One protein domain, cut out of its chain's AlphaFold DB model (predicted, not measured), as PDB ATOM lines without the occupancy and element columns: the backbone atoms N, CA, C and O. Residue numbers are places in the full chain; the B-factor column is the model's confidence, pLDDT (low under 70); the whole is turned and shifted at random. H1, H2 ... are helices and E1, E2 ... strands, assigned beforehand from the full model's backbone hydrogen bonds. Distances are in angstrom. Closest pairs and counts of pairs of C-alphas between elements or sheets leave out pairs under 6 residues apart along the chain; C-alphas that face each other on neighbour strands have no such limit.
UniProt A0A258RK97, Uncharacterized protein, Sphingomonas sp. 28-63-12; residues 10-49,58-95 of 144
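Overview. This is residues 10 to 49 and 58 to 95 of the 144 residues of an uncharacterized protein of Sphingomonas sp. 28-63-12 (UniProt A0A258RK97). Two long antiparallel strands, E1 and E2, run side by side as an arm that makes the length, with two long loops, residues 10 to 29 and 74 to 87, and short helix H1 towards one end. Residues 79 to 84 stick out. The 78 printed residues include E1, E2 and H1 in that order; the class is mostly strand, with under half of the residues in named elements. The whole is only just extended, close to loose, with a radius of gyration of the C-alphas of 17.7 A, spanning 60 by 31 by 21 A.

Along the chain. E1, residues 30 to 47, begins at C-alpha (22.033, 17.724, 0.861), bends by 76 degrees at residue 34 and measures 42.6 A. E2, residues 60 to 73, measures 38.0 A. H1, residues 88 to 93, ends at C-alpha (30.671, 29.165, 7.301).

Arrangement. E1 and E2 are antiparallel at 164 degrees; N 37 and O 70 are within hydrogen-bond range, 2.8 A. Residues 10 to 11 pair antiparallel with residues 30 to 31 of E1. E1 and H1 are apart. In H1 every O i to N i+4 pair is within hydrogen-bond range.

Size, cuts and confidence. The farthest C-alphas, Asp 58 and Thr 80, are 60.0 A apart. Residues 50 to 57 are not printed; C-alphas 49 and 58 are 6.9 A apart. The E2 to H1 link is long. Mean pLDDT of the printed part is 72.3, with residues 17 to 22, 24 to 33 and 77 to 84 among those under 70.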
ATOM      1  N   ILE A  10      26.919  15.887   3.033       71.31
ATOM      2  CA  ILE A  10      26.981  16.974   4.011       71.31
ATOM      3  C   ILE A  10      25.631  17.688   4.003       71.31
ATOM      4  O   ILE A  10      25.101  18.019   2.945       71.31
ATOM      5  N   LEU A  11      25.070  17.914   5.188       74.25
ATOM      6  CA  LEU A  11      23.842  18.680   5.375       74.25
ATOM      7  C   LEU A  11      24.215  20.007   6.022       74.25
ATOM      8  O   LEU A  11      24.700  20.027   7.150       74.25
ATOM      9  N   ALA A  12      23.993  21.112   5.315       70.06
ATOM     10  CA  ALA A  12      24.291  22.445   5.826       70.06
ATOM     11  C   ALA A  12      23.072  23.353   5.661       70.06
ATOM     12  O   ALA A  12      22.594  23.577   4.551       70.06
ATOM     13  N   LYS A  13      22.580  23.905   6.771       72.56
ATOM     14  CA  LYS A  13      21.487  24.879   6.789       72.56
ATOM     15  C   LYS A  13      21.871  26.045   7.683       72.56
ATOM     16  O   LYS A  13      22.458  25.855   8.743       72.56
ATOM     17  N   MET A  14      21.539  27.257   7.248       69.12
ATOM     18  CA  MET A  14      21.705  28.427   8.100       69.12
ATOM     19  C   MET A  14      20.555  28.534   9.094       69.12
ATOM     20  O   MET A  14      19.394  28.337   8.733       69.12
ATOM     21  N   GLU A  15      20.871  28.916  10.325       72.56
ATOM     22  CA  GLU A  15      19.845  29.263  11.305       72.56
ATOM     23  C   GLU A  15      19.097  30.528  10.878       72.56
ATOM     24  O   GLU A  15      19.712  31.550  10.558       72.56
ATOM     25  N   THR A  16      17.767  30.462  10.922       70.56
ATOM     26  CA  THR A  16      16.875  31.617  10.749       70.56
ATOM     27  C   THR A  16      16.769  32.443  12.024       70.56
ATOM     28  O   THR A  16      16.652  33.664  11.960       70.56
ATOM     29  N   THR A  17      16.834  31.778  13.178       67.94
ATOM     30  CA  THR A  17      16.640  32.366  14.502       67.94
ATOM     31  C   THR A  17      17.731  31.846  15.420       67.94
ATOM     32  O   THR A  17      18.014  30.650  15.437       67.94
ATOM     33  N   TYR A  18      18.364  32.751  16.158       65.00
ATOM     34  CA  TYR A  18      19.488  32.410  17.019       65.00
ATOM     35  C   TYR A  18      19.080  31.396  18.099       65.00
ATOM     36  O   TYR A  18      18.058  31.576  18.762       65.00
ATOM     37  N   GLY A  19      19.877  30.336  18.265       68.50
ATOM     38  CA  GLY A  19      19.679  29.321  19.307       68.50
ATOM     39  C   GLY A  19      18.535  28.334  19.048       68.50
ATOM     40  O   GLY A  19      18.185  27.567  19.939       68.50
ATOM     41  N   THR A  20      17.941  28.345  17.851       68.81
ATOM     42  CA  THR A  20      16.942  27.350  17.435       68.81
ATOM     43  C   THR A  20      17.567  26.382  16.440       68.81
ATOM     44  O   THR A  20      18.140  26.832  15.450       68.81
ATOM     45  N   ASP A  21      17.425  25.073  16.674       62.28
ATOM     46  CA  ASP A  21      17.935  24.040  15.765       62.28
ATOM     47  C   ASP A  21      17.245  24.142  14.393       62.28
ATOM     48  O   ASP A  21      16.031  23.918  14.275       62.28
ATOM     49  N   PRO A  22      17.979  24.495  13.327       65.12
ATOM     50  CA  PRO A  22      17.414  24.572  12.002       65.12
ATOM     51  C   PRO A  22      17.400  23.164  11.419       65.12
ATOM     52  O   PRO A  22      18.249  22.861  10.594       65.12
ATOM     53  N   THR A  23      16.422  22.330  11.782       72.25
ATOM     54  CA  THR A  23      16.321  20.928  11.329       72.25
ATOM     55  C   THR A  23      16.657  20.800   9.828       72.25
ATOM     56  O   THR A  23      15.870  21.260   8.981       72.25
ATOM     57  N   PRO A  24      17.847  20.279   9.467       65.56
ATOM     58  CA  PRO A  24      18.299  20.235   8.086       65.56
ATOM     59  C   PRO A  24      17.769  18.957   7.435       65.56
ATOM     60  O   PRO A  24      18.052  17.847   7.875       65.56
ATOM     61  N   THR A  25      16.969  19.100   6.380       68.44
ATOM     62  CA  THR A  25      16.389  17.951   5.673       68.44
ATOM     63  C   THR A  25      17.248  17.538   4.478       68.44
ATOM     64  O   THR A  25      17.751  18.390   3.740       68.44
ATOM     65  N   GLY A  26      17.368  16.224   4.257       58.50
ATOM     66  CA  GLY A  26      18.146  15.648   3.152       58.50
ATOM     67  C   GLY A  26      17.596  15.942   1.755       58.50
ATOM     68  O   GLY A  26      18.348  15.907   0.792       58.50
ATOM     69  N   ALA A  27      16.316  16.298   1.635       61.44
ATOM     70  CA  ALA A  27      15.719  16.674   0.353       61.44
ATOM     71  C   ALA A  27      16.043  18.118  -0.072       61.44
ATOM     72  O   ALA A  27      16.014  18.422  -1.259       61.44
ATOM     73  N   ALA A  28      16.329  19.010   0.884       60.97
ATOM     74  CA  ALA A  28      16.485  20.441   0.608       60.97
ATOM     75  C   ALA A  28      17.907  20.975   0.839       60.97
ATOM     76  O   ALA A  28      18.229  22.043   0.332       60.97
ATOM     77  N   ASN A  29      18.752  20.270   1.603       59.97
ATOM     78  CA  ASN A  29      20.056  20.790   2.048       59.97
ATOM     79  C   ASN A  29      21.205  19.782   1.885       59.97
ATOM     80  O   ASN A  29      22.261  19.960   2.491       59.97
ATOM     81  N   ALA A  30      20.989  18.699   1.132       57.88
ATOM     82  CA  ALA A  30      22.033  17.724   0.861       57.88
ATOM     83  C   ALA A  30      23.034  18.280  -0.152       57.88
ATOM     84  O   ALA A  30      22.675  18.665  -1.264       57.88
ATOM     85  N   ILE A  31      24.298  18.284   0.250       69.06
ATOM     86  CA  ILE A  31      25.440  18.639  -0.576       69.06
ATOM     87  C   ILE A  31      26.218  17.353  -0.824       69.06
ATOM     88  O   ILE A  31      26.689  16.700   0.115       69.06
ATOM     89  N   LEU A  32      26.324  16.983  -2.099       69.88
ATOM     90  CA  LEU A  32      27.192  15.898  -2.526       69.88
ATOM     91  C   LEU A  32      28.634  16.397  -2.451       69.88
ATOM     92  O   LEU A  32      28.997  17.364  -3.122       69.88
ATOM     93  N   ALA A  33      29.429  15.760  -1.599       67.25
ATOM     94  CA  ALA A  33      30.823  16.107  -1.396       67.25
ATOM     95  C   ALA A  33      31.710  14.947  -1.861       67.25
ATOM     96  O   ALA A  33      31.542  13.807  -1.419       67.25
ATOM     97  N   SER A  34      32.651  15.244  -2.751       71.44
ATOM     98  CA  SER A  34      33.688  14.323  -3.217       71.44
ATOM     99  C   SER A  34      34.955  14.463  -2.363       71.44
ATOM    100  O   SER A  34      35.176  15.486  -1.715       71.44
ATOM    101  N   ASP A  35      35.767  13.402  -2.314       72.81
ATOM    102  CA  ASP A  35      37.076  13.371  -1.637       72.81
ATOM    103  C   ASP A  35      37.084  13.913  -0.200       72.81
ATOM    104  O   ASP A  35      37.969  14.663   0.209       72.81
ATOM    105  N   VAL A  36      36.081  13.536   0.595       71.56
ATOM    106  CA  VAL A  36      36.001  14.013   1.979       71.56
ATOM    107  C   VAL A  36      37.024  13.286   2.849       71.56
ATOM    108  O   VAL A  36      36.925  12.065   3.055       71.56
ATOM    109  N   THR A  37      37.938  14.040   3.449       78.06
ATOM    110  CA  THR A  37      38.844  13.557   4.493       78.06
ATOM    111  C   THR A  37      38.509  14.221   5.820       78.06
ATOM    112  O   THR A  37      38.141  15.394   5.874       78.06
ATOM    113  N   TRP A  38      38.592  13.454   6.902       77.75
ATOM    114  CA  TRP A  38      38.305  13.932   8.248       77.75
ATOM    115  C   TRP A  38      39.452  13.502   9.149       77.75
ATOM    116  O   TRP A  38      39.691  12.308   9.338       77.75
ATOM    117  N   SER A  39      40.143  14.496   9.701       82.31
ATOM    118  CA  SER A  39      41.077  14.318  10.803       82.31
ATOM    119  C   SER A  39      40.381  14.685  12.122       82.31
ATOM    120  O   SER A  39      40.072  15.861  12.334       82.31
ATOM    121  N   PRO A  40      40.034  13.699  12.973       74.81
ATOM    122  CA  PRO A  40      39.262  13.944  14.191       74.81
ATOM    123  C   PRO A  40      40.067  14.682  15.259       74.81
ATOM    124  O   PRO A  40      39.480  15.370  16.087       74.81
ATOM    125  N   MET A  41      41.391  14.537  15.237       82.88
ATOM    126  CA  MET A  41      42.273  15.168  16.203       82.88
ATOM    127  C   MET A  41      43.537  15.637  15.496       82.88
ATOM    128  O   MET A  41      44.444  14.860  15.216       82.88
ATOM    129  N   GLU A  42      43.549  16.924  15.183       80.25
ATOM    130  CA  GLU A  42      44.718  17.677  14.748       80.25
ATOM    131  C   GLU A  42      45.055  18.650  15.877       80.25
ATOM    132  O   GLU A  42      44.181  19.386  16.334       80.25
ATOM    133  N   GLY A  43      46.287  18.625  16.368       77.50
ATOM    134  CA  GLY A  43      46.712  19.423  17.514       77.50
ATOM    135  C   GLY A  43      48.224  19.389  17.655       77.50
ATOM    136  O   GLY A  43      48.882  18.480  17.146       77.50
ATOM    137  N   SER A  44      48.769  20.411  18.299       78.44
ATOM    138  CA  SER A  44      50.199  20.541  18.548       78.44
ATOM    139  C   SER A  44      50.484  20.244  20.018       78.44
ATOM    140  O   SER A  44      49.774  20.698  20.915       78.44
ATOM    141  N   ASP A  45      51.529  19.464  20.282       79.44
ATOM    142  CA  ASP A  45      51.985  19.245  21.651       79.44
ATOM    143  C   ASP A  45      52.907  20.394  22.062       79.44
ATOM    144  O   ASP A  45      53.962  20.616  21.465       79.44
ATOM    145  N   VAL A  46      52.512  21.130  23.099       81.06
ATOM    146  CA  VAL A  46      53.312  22.215  23.669       81.06
ATOM    147  C   VAL A  46      54.016  21.702  24.920       81.06
ATOM    148  O   VAL A  46      53.389  21.201  25.859       81.06
ATOM    149  N   ALA A  47      55.342  21.835  24.945       78.19
ATOM    150  CA  ALA A  47      56.149  21.463  26.097       78.19
ATOM    151  C   ALA A  47      56.002  22.501  27.216       78.19
ATOM    152  O   ALA A  47      56.191  23.704  27.012       78.19
ATOM    153  N   ARG A  48      55.716  22.036  28.435       71.56
ATOM    154  CA  ARG A  48      55.814  22.871  29.631       71.56
ATOM    155  C   ARG A  48      57.265  22.874  30.096       71.56
ATOM    156  O   ARG A  48      57.621  22.070  30.947       71.56
ATOM    157  N   ASN A  49      58.076  23.762  29.521       72.88
ATOM    158  CA  ASN A  49      59.484  23.943  29.887       72.88
ATOM    159  C   ASN A  49      59.593  24.439  31.340       72.88
ATOM    160  O   ASN A  49      59.565  25.642  31.605       72.88
ATOM    161  N   ASP A  58      59.834  16.072  30.360       76.38
ATOM    162  CA  ASP A  58      58.875  17.140  30.606       76.38
ATOM    163  C   ASP A  58      57.463  16.728  30.179       76.38
ATOM    164  O   ASP A  58      57.280  16.115  29.122       76.38
ATOM    165  N   PRO A  59      56.436  17.071  30.975       75.00
ATOM    166  CA  PRO A  59      55.061  16.836  30.581       75.00
ATOM    167  C   PRO A  59      54.701  17.722  29.383       75.00
ATOM    168  O   PRO A  59      54.822  18.952  29.433       75.00
ATOM    169  N   THR A  60      54.208  17.098  28.319       78.12
ATOM    170  CA  THR A  60      53.609  17.787  27.177       78.12
ATOM    171  C   THR A  60      52.118  17.993  27.412       78.12
ATOM    172  O   THR A  60      51.442  17.172  28.038       78.12
ATOM    173  N   VAL A  61      51.600  19.127  26.946       79.81
ATOM    174  CA  VAL A  61      50.166  19.418  26.944       79.81
ATOM    175  C   VAL A  61      49.713  19.506  25.497       79.81
ATOM    176  O   VAL A  61      50.250  20.310  24.737       79.81
ATOM    177  N   ALA A  62      48.709  18.704  25.139       75.50
ATOM    178  CA  ALA A  62      48.058  18.793  23.841       75.50
ATOM    179  C   ALA A  62      47.293  20.121  23.756       75.50
ATOM    180  O   ALA A  62      46.290  20.325  24.446       75.50
ATOM    181  N   ALA A  63      47.798  21.039  22.941       76.12
ATOM    182  CA  ALA A  63      47.195  22.330  22.671       76.12
ATOM    183  C   ALA A  63      46.560  22.334  21.271       76.12
ATOM    184  O   ALA A  63      46.859  21.502  20.416       76.12
ATOM    185  N   GLU A  64      45.651  23.284  21.039       79.06
ATOM    186  CA  GLU A  64      45.073  23.547  19.709       79.06
ATOM    187  C   GLU A  64      44.359  22.350  19.058       79.06
ATOM    188  O   GLU A  64      44.376  22.192  17.835       79.06
ATOM    189  N   LEU A  65      43.698  21.526  19.873       83.12
ATOM    190  CA  LEU A  65      42.886  20.411  19.395       83.12
ATOM    191  C   LEU A  65      41.729  20.931  18.531       83.12
ATOM    192  O   LEU A  65      40.840  21.640  19.007       83.12
ATOM    193  N   ARG A  66      41.734  20.555  17.253       82.81
ATOM    194  CA  ARG A  66      40.697  20.880  16.271       82.81
ATOM    195  C   ARG A  66      40.315  19.648  15.461       82.81
ATOM    196  O   ARG A  66      41.138  18.776  15.186       82.81
ATOM    197  N   CYS A  67      39.062  19.624  15.025       82.69
ATOM    198  CA  CYS A  67      38.578  18.670  14.038       82.69
ATOM    199  C   CYS A  67      38.642  19.320  12.653       82.69
ATOM    200  O   CYS A  67      38.095  20.406  12.453       82.69
ATOM    201  N   VAL A  68      39.305  18.668  11.697       83.25
ATOM    202  CA  VAL A  68      39.463  19.183  10.330       83.25
ATOM    203  C   VAL A  68      38.697  18.290   9.362       83.25
ATOM    204  O   VAL A  68      38.955  17.089   9.285       83.25
ATOM    205  N   LEU A  69      37.778  18.894   8.608       82.06
ATOM    206  CA  LEU A  69      37.042  18.260   7.519       82.06
ATOM    207  C   LEU A  69      37.415  18.956   6.206       82.06
ATOM    208  O   LEU A  69      37.137  20.143   6.040       82.06
ATOM    209  N   THR A  70      38.028  18.230   5.275       82.19
ATOM    210  CA  THR A  70      38.308  18.727   3.922       82.19
ATOM    211  C   THR A  70      37.447  17.980   2.923       82.19
ATOM    212  O   THR A  70      37.242  16.776   3.060       82.19
ATOM    213  N   PHE A  71      36.892  18.694   1.950       80.06
ATOM    214  CA  PHE A  71      36.011  18.119   0.941       80.06
ATOM    215  C   PHE A  71      35.947  19.014  -0.296       80.06
ATOM    216  O   PHE A  71      36.186  20.221  -0.218       80.06
ATOM    217  N   THR A  72      35.595  18.421  -1.434       80.25
ATOM    218  CA  THR A  72      35.331  19.136  -2.686       80.25
ATOM    219  C   THR A  72      33.831  19.112  -2.988       80.25
ATOM    220  O   THR A  72      33.145  18.131  -2.704       80.25
ATOM    221  N   VAL A  73      33.298  20.219  -3.515       76.56
ATOM    222  CA  VAL A  73      31.873  20.362  -3.872       76.56
ATOM    223  C   VAL A  73      31.767  20.886  -5.290       76.56
ATOM    224  O   VAL A  73      32.498  21.797  -5.682       76.56
ATOM    225  N   GLU A  74      30.822  20.339  -6.047       73.88
ATOM    226  CA  GLU A  74      30.493  20.836  -7.375       73.88
ATOM    227  C   GLU A  74      29.829  22.216  -7.290       73.88
ATOM    228  O   GLU A  74      28.862  22.433  -6.553       73.88
ATOM    229  N   LEU A  75      30.329  23.168  -8.083       70.12
ATOM    230  CA  LEU A  75      29.779  24.520  -8.152       70.12
ATOM    231  C   LEU A  75      28.498  24.539  -9.004       70.12
ATOM    232  O   LEU A  75      28.460  25.085 -10.105       70.12
ATOM    233  N   VAL A  76      27.436  23.922  -8.492       71.56
ATOM    234  CA  VAL A  76      26.124  23.877  -9.143       71.56
ATOM    235  C   VAL A  76      25.324  25.130  -8.783       71.56
ATOM    236  O   VAL A  76      25.208  25.517  -7.617       71.56
ATOM    237  N   GLY A  77      24.777  25.794  -9.802       63.59
ATOM    238  CA  GLY A  77      23.859  26.918  -9.621       63.59
ATOM    239  C   GLY A  77      22.474  26.453  -9.161       63.59
ATOM    240  O   GLY A  77      22.018  25.380  -9.533       63.59
ATOM    241  N   SER A  78      21.757  27.286  -8.401       62.31
ATOM    242  CA  SER A  78      20.432  26.951  -7.844       62.31
ATOM    243  C   SER A  78      19.306  26.783  -8.885       62.31
ATOM    244  O   SER A  78      18.168  26.503  -8.510       62.31
ATOM    245  N   GLY A  79      19.558  27.051 -10.170       62.91
ATOM    246  CA  GLY A  79      18.550  27.027 -11.243       62.91
ATOM    247  C   GLY A  79      17.485  28.138 -11.179       62.91
ATOM    248  O   GLY A  79      16.811  28.384 -12.173       62.91
ATOM    249  N   THR A  80      17.361  28.850 -10.053       60.16
ATOM    250  CA  THR A  80      16.402  29.946  -9.830       60.16
ATOM    251  C   THR A  80      17.135  31.200  -9.358       60.16
ATOM    252  O   THR A  80      17.952  31.138  -8.439       60.16
ATOM    253  N   ALA A  81      16.857  32.350  -9.979       55.16
ATOM    254  CA  ALA A  81      17.443  33.627  -9.569       55.16
ATOM    255  C   ALA A  81      16.951  34.034  -8.168       55.16
ATOM    256  O   ALA A  81      15.765  33.925  -7.871       55.16
ATOM    257  N   GLY A  82      17.855  34.517  -7.313       61.41
ATOM    258  CA  GLY A  82      17.553  34.883  -5.923       61.41
ATOM    259  C   GLY A  82      17.624  33.728  -4.916       61.41
ATOM    260  O   GLY A  82      17.815  33.990  -3.729       61.41
ATOM    261  N   THR A  83      17.565  32.470  -5.363       64.81
ATOM    262  CA  THR A  83      17.723  31.309  -4.475       64.81
ATOM    263  C   THR A  83      19.202  31.009  -4.253       64.81
ATOM    264  O   THR A  83      19.998  30.942  -5.194       64.81
ATOM    265  N   ALA A  84      19.574  30.850  -2.984       66.25
ATOM    266  CA  ALA A  84      20.915  30.442  -2.606       66.25
ATOM    267  C   ALA A  84      21.249  29.064  -3.206       66.25
ATOM    268  O   ALA A  84      20.457  28.135  -3.046       66.25
ATOM    269  N   PRO A  85      22.413  28.901  -3.858       72.00
ATOM    270  CA  PRO A  85      22.867  27.583  -4.273       72.00
ATOM    271  C   PRO A  85      23.136  26.703  -3.048       72.00
ATOM    272  O   PRO A  85      23.438  27.210  -1.965       72.00
ATOM    273  N   ALA A  86      23.080  25.381  -3.230       71.62
ATOM    274  CA  ALA A  86      23.267  24.413  -2.149       71.62
ATOM    275  C   ALA A  86      24.620  24.569  -1.423       71.62
ATOM    276  O   ALA A  86      24.698  24.339  -0.223       71.62
ATOM    277  N   TRP A  87      25.669  25.038  -2.112       71.19
ATOM    278  CA  TRP A  87      26.980  25.330  -1.515       71.19
ATOM    279  C   TRP A  87      27.047  26.667  -0.756       71.19
ATOM    280  O   TRP A  87      27.997  26.917  -0.015       71.19
ATOM    281  N   GLY A  88      26.058  27.550  -0.914       75.00
ATOM    282  CA  GLY A  88      26.046  28.894  -0.329       75.00
ATOM    283  C   GLY A  88      26.228  28.926   1.198       75.00
ATOM    284  O   GLY A  88      27.025  29.732   1.689       75.00
ATOM    285  N   PRO A  89      25.547  28.064   1.977       76.94
ATOM    286  CA  PRO A  89      25.763  27.961   3.419       76.94
ATOM    287  C   PRO A  89      27.218  27.652   3.803       76.94
ATOM    288  O   PRO A  89      27.699  28.203   4.789       76.94
ATOM    289  N   LEU A  90      27.939  26.852   3.008       76.25
ATOM    290  CA  LEU A  90      29.332  26.488   3.288       76.25
ATOM    291  C   LEU A  90      30.284  27.677   3.133       76.25
ATOM    292  O   LEU A  90      31.123  27.901   4.000       76.25
ATOM    293  N   LEU A  91      30.119  28.498   2.089       76.06
ATOM    294  CA  LEU A  91      30.938  29.711   1.946       76.06
ATOM    295  C   LEU A  91      30.723  30.685   3.105       76.06
ATOM    296  O   LEU A  91      31.681  31.279   3.596       76.06
ATOM    297  N   ARG A  92      29.482  30.799   3.587       75.56
ATOM    298  CA  ARG A  92      29.177  31.630   4.755       75.56
ATOM    299  C   ARG A  92      29.800  31.092   6.040       75.56
ATOM    300  O   ARG A  92      30.223  31.897   6.864       75.56
ATOM    301  N   MET A  93      29.914  29.772   6.196       72.00
ATOM    302  CA  MET A  93      30.671  29.165   7.301       72.00
ATOM    303  C   MET A  93      32.163  29.518   7.225       72.00
ATOM    304  O   MET A  93      32.784  29.758   8.255       72.00
ATOM    305  N   SER A  94      32.726  29.631   6.019       74.12
ATOM    306  CA  SER A  94      34.113  30.060   5.788       74.12
ATOM    307  C   SER A  94      34.323  31.583   5.850       74.12
ATOM    308  O   SER A  94      35.396  32.065   5.492       74.12
ATOM    309  N   GLY A  95      33.316  32.359   6.271       73.00
ATOM    310  CA  GLY A  95      33.391  33.823   6.356       73.00
ATOM    311  C   GLY A  95      33.285  34.552   5.011       73.00
ATOM    312  O   GLY A  95      33.479  35.765   4.952       73.00
TER     313      GLY A  95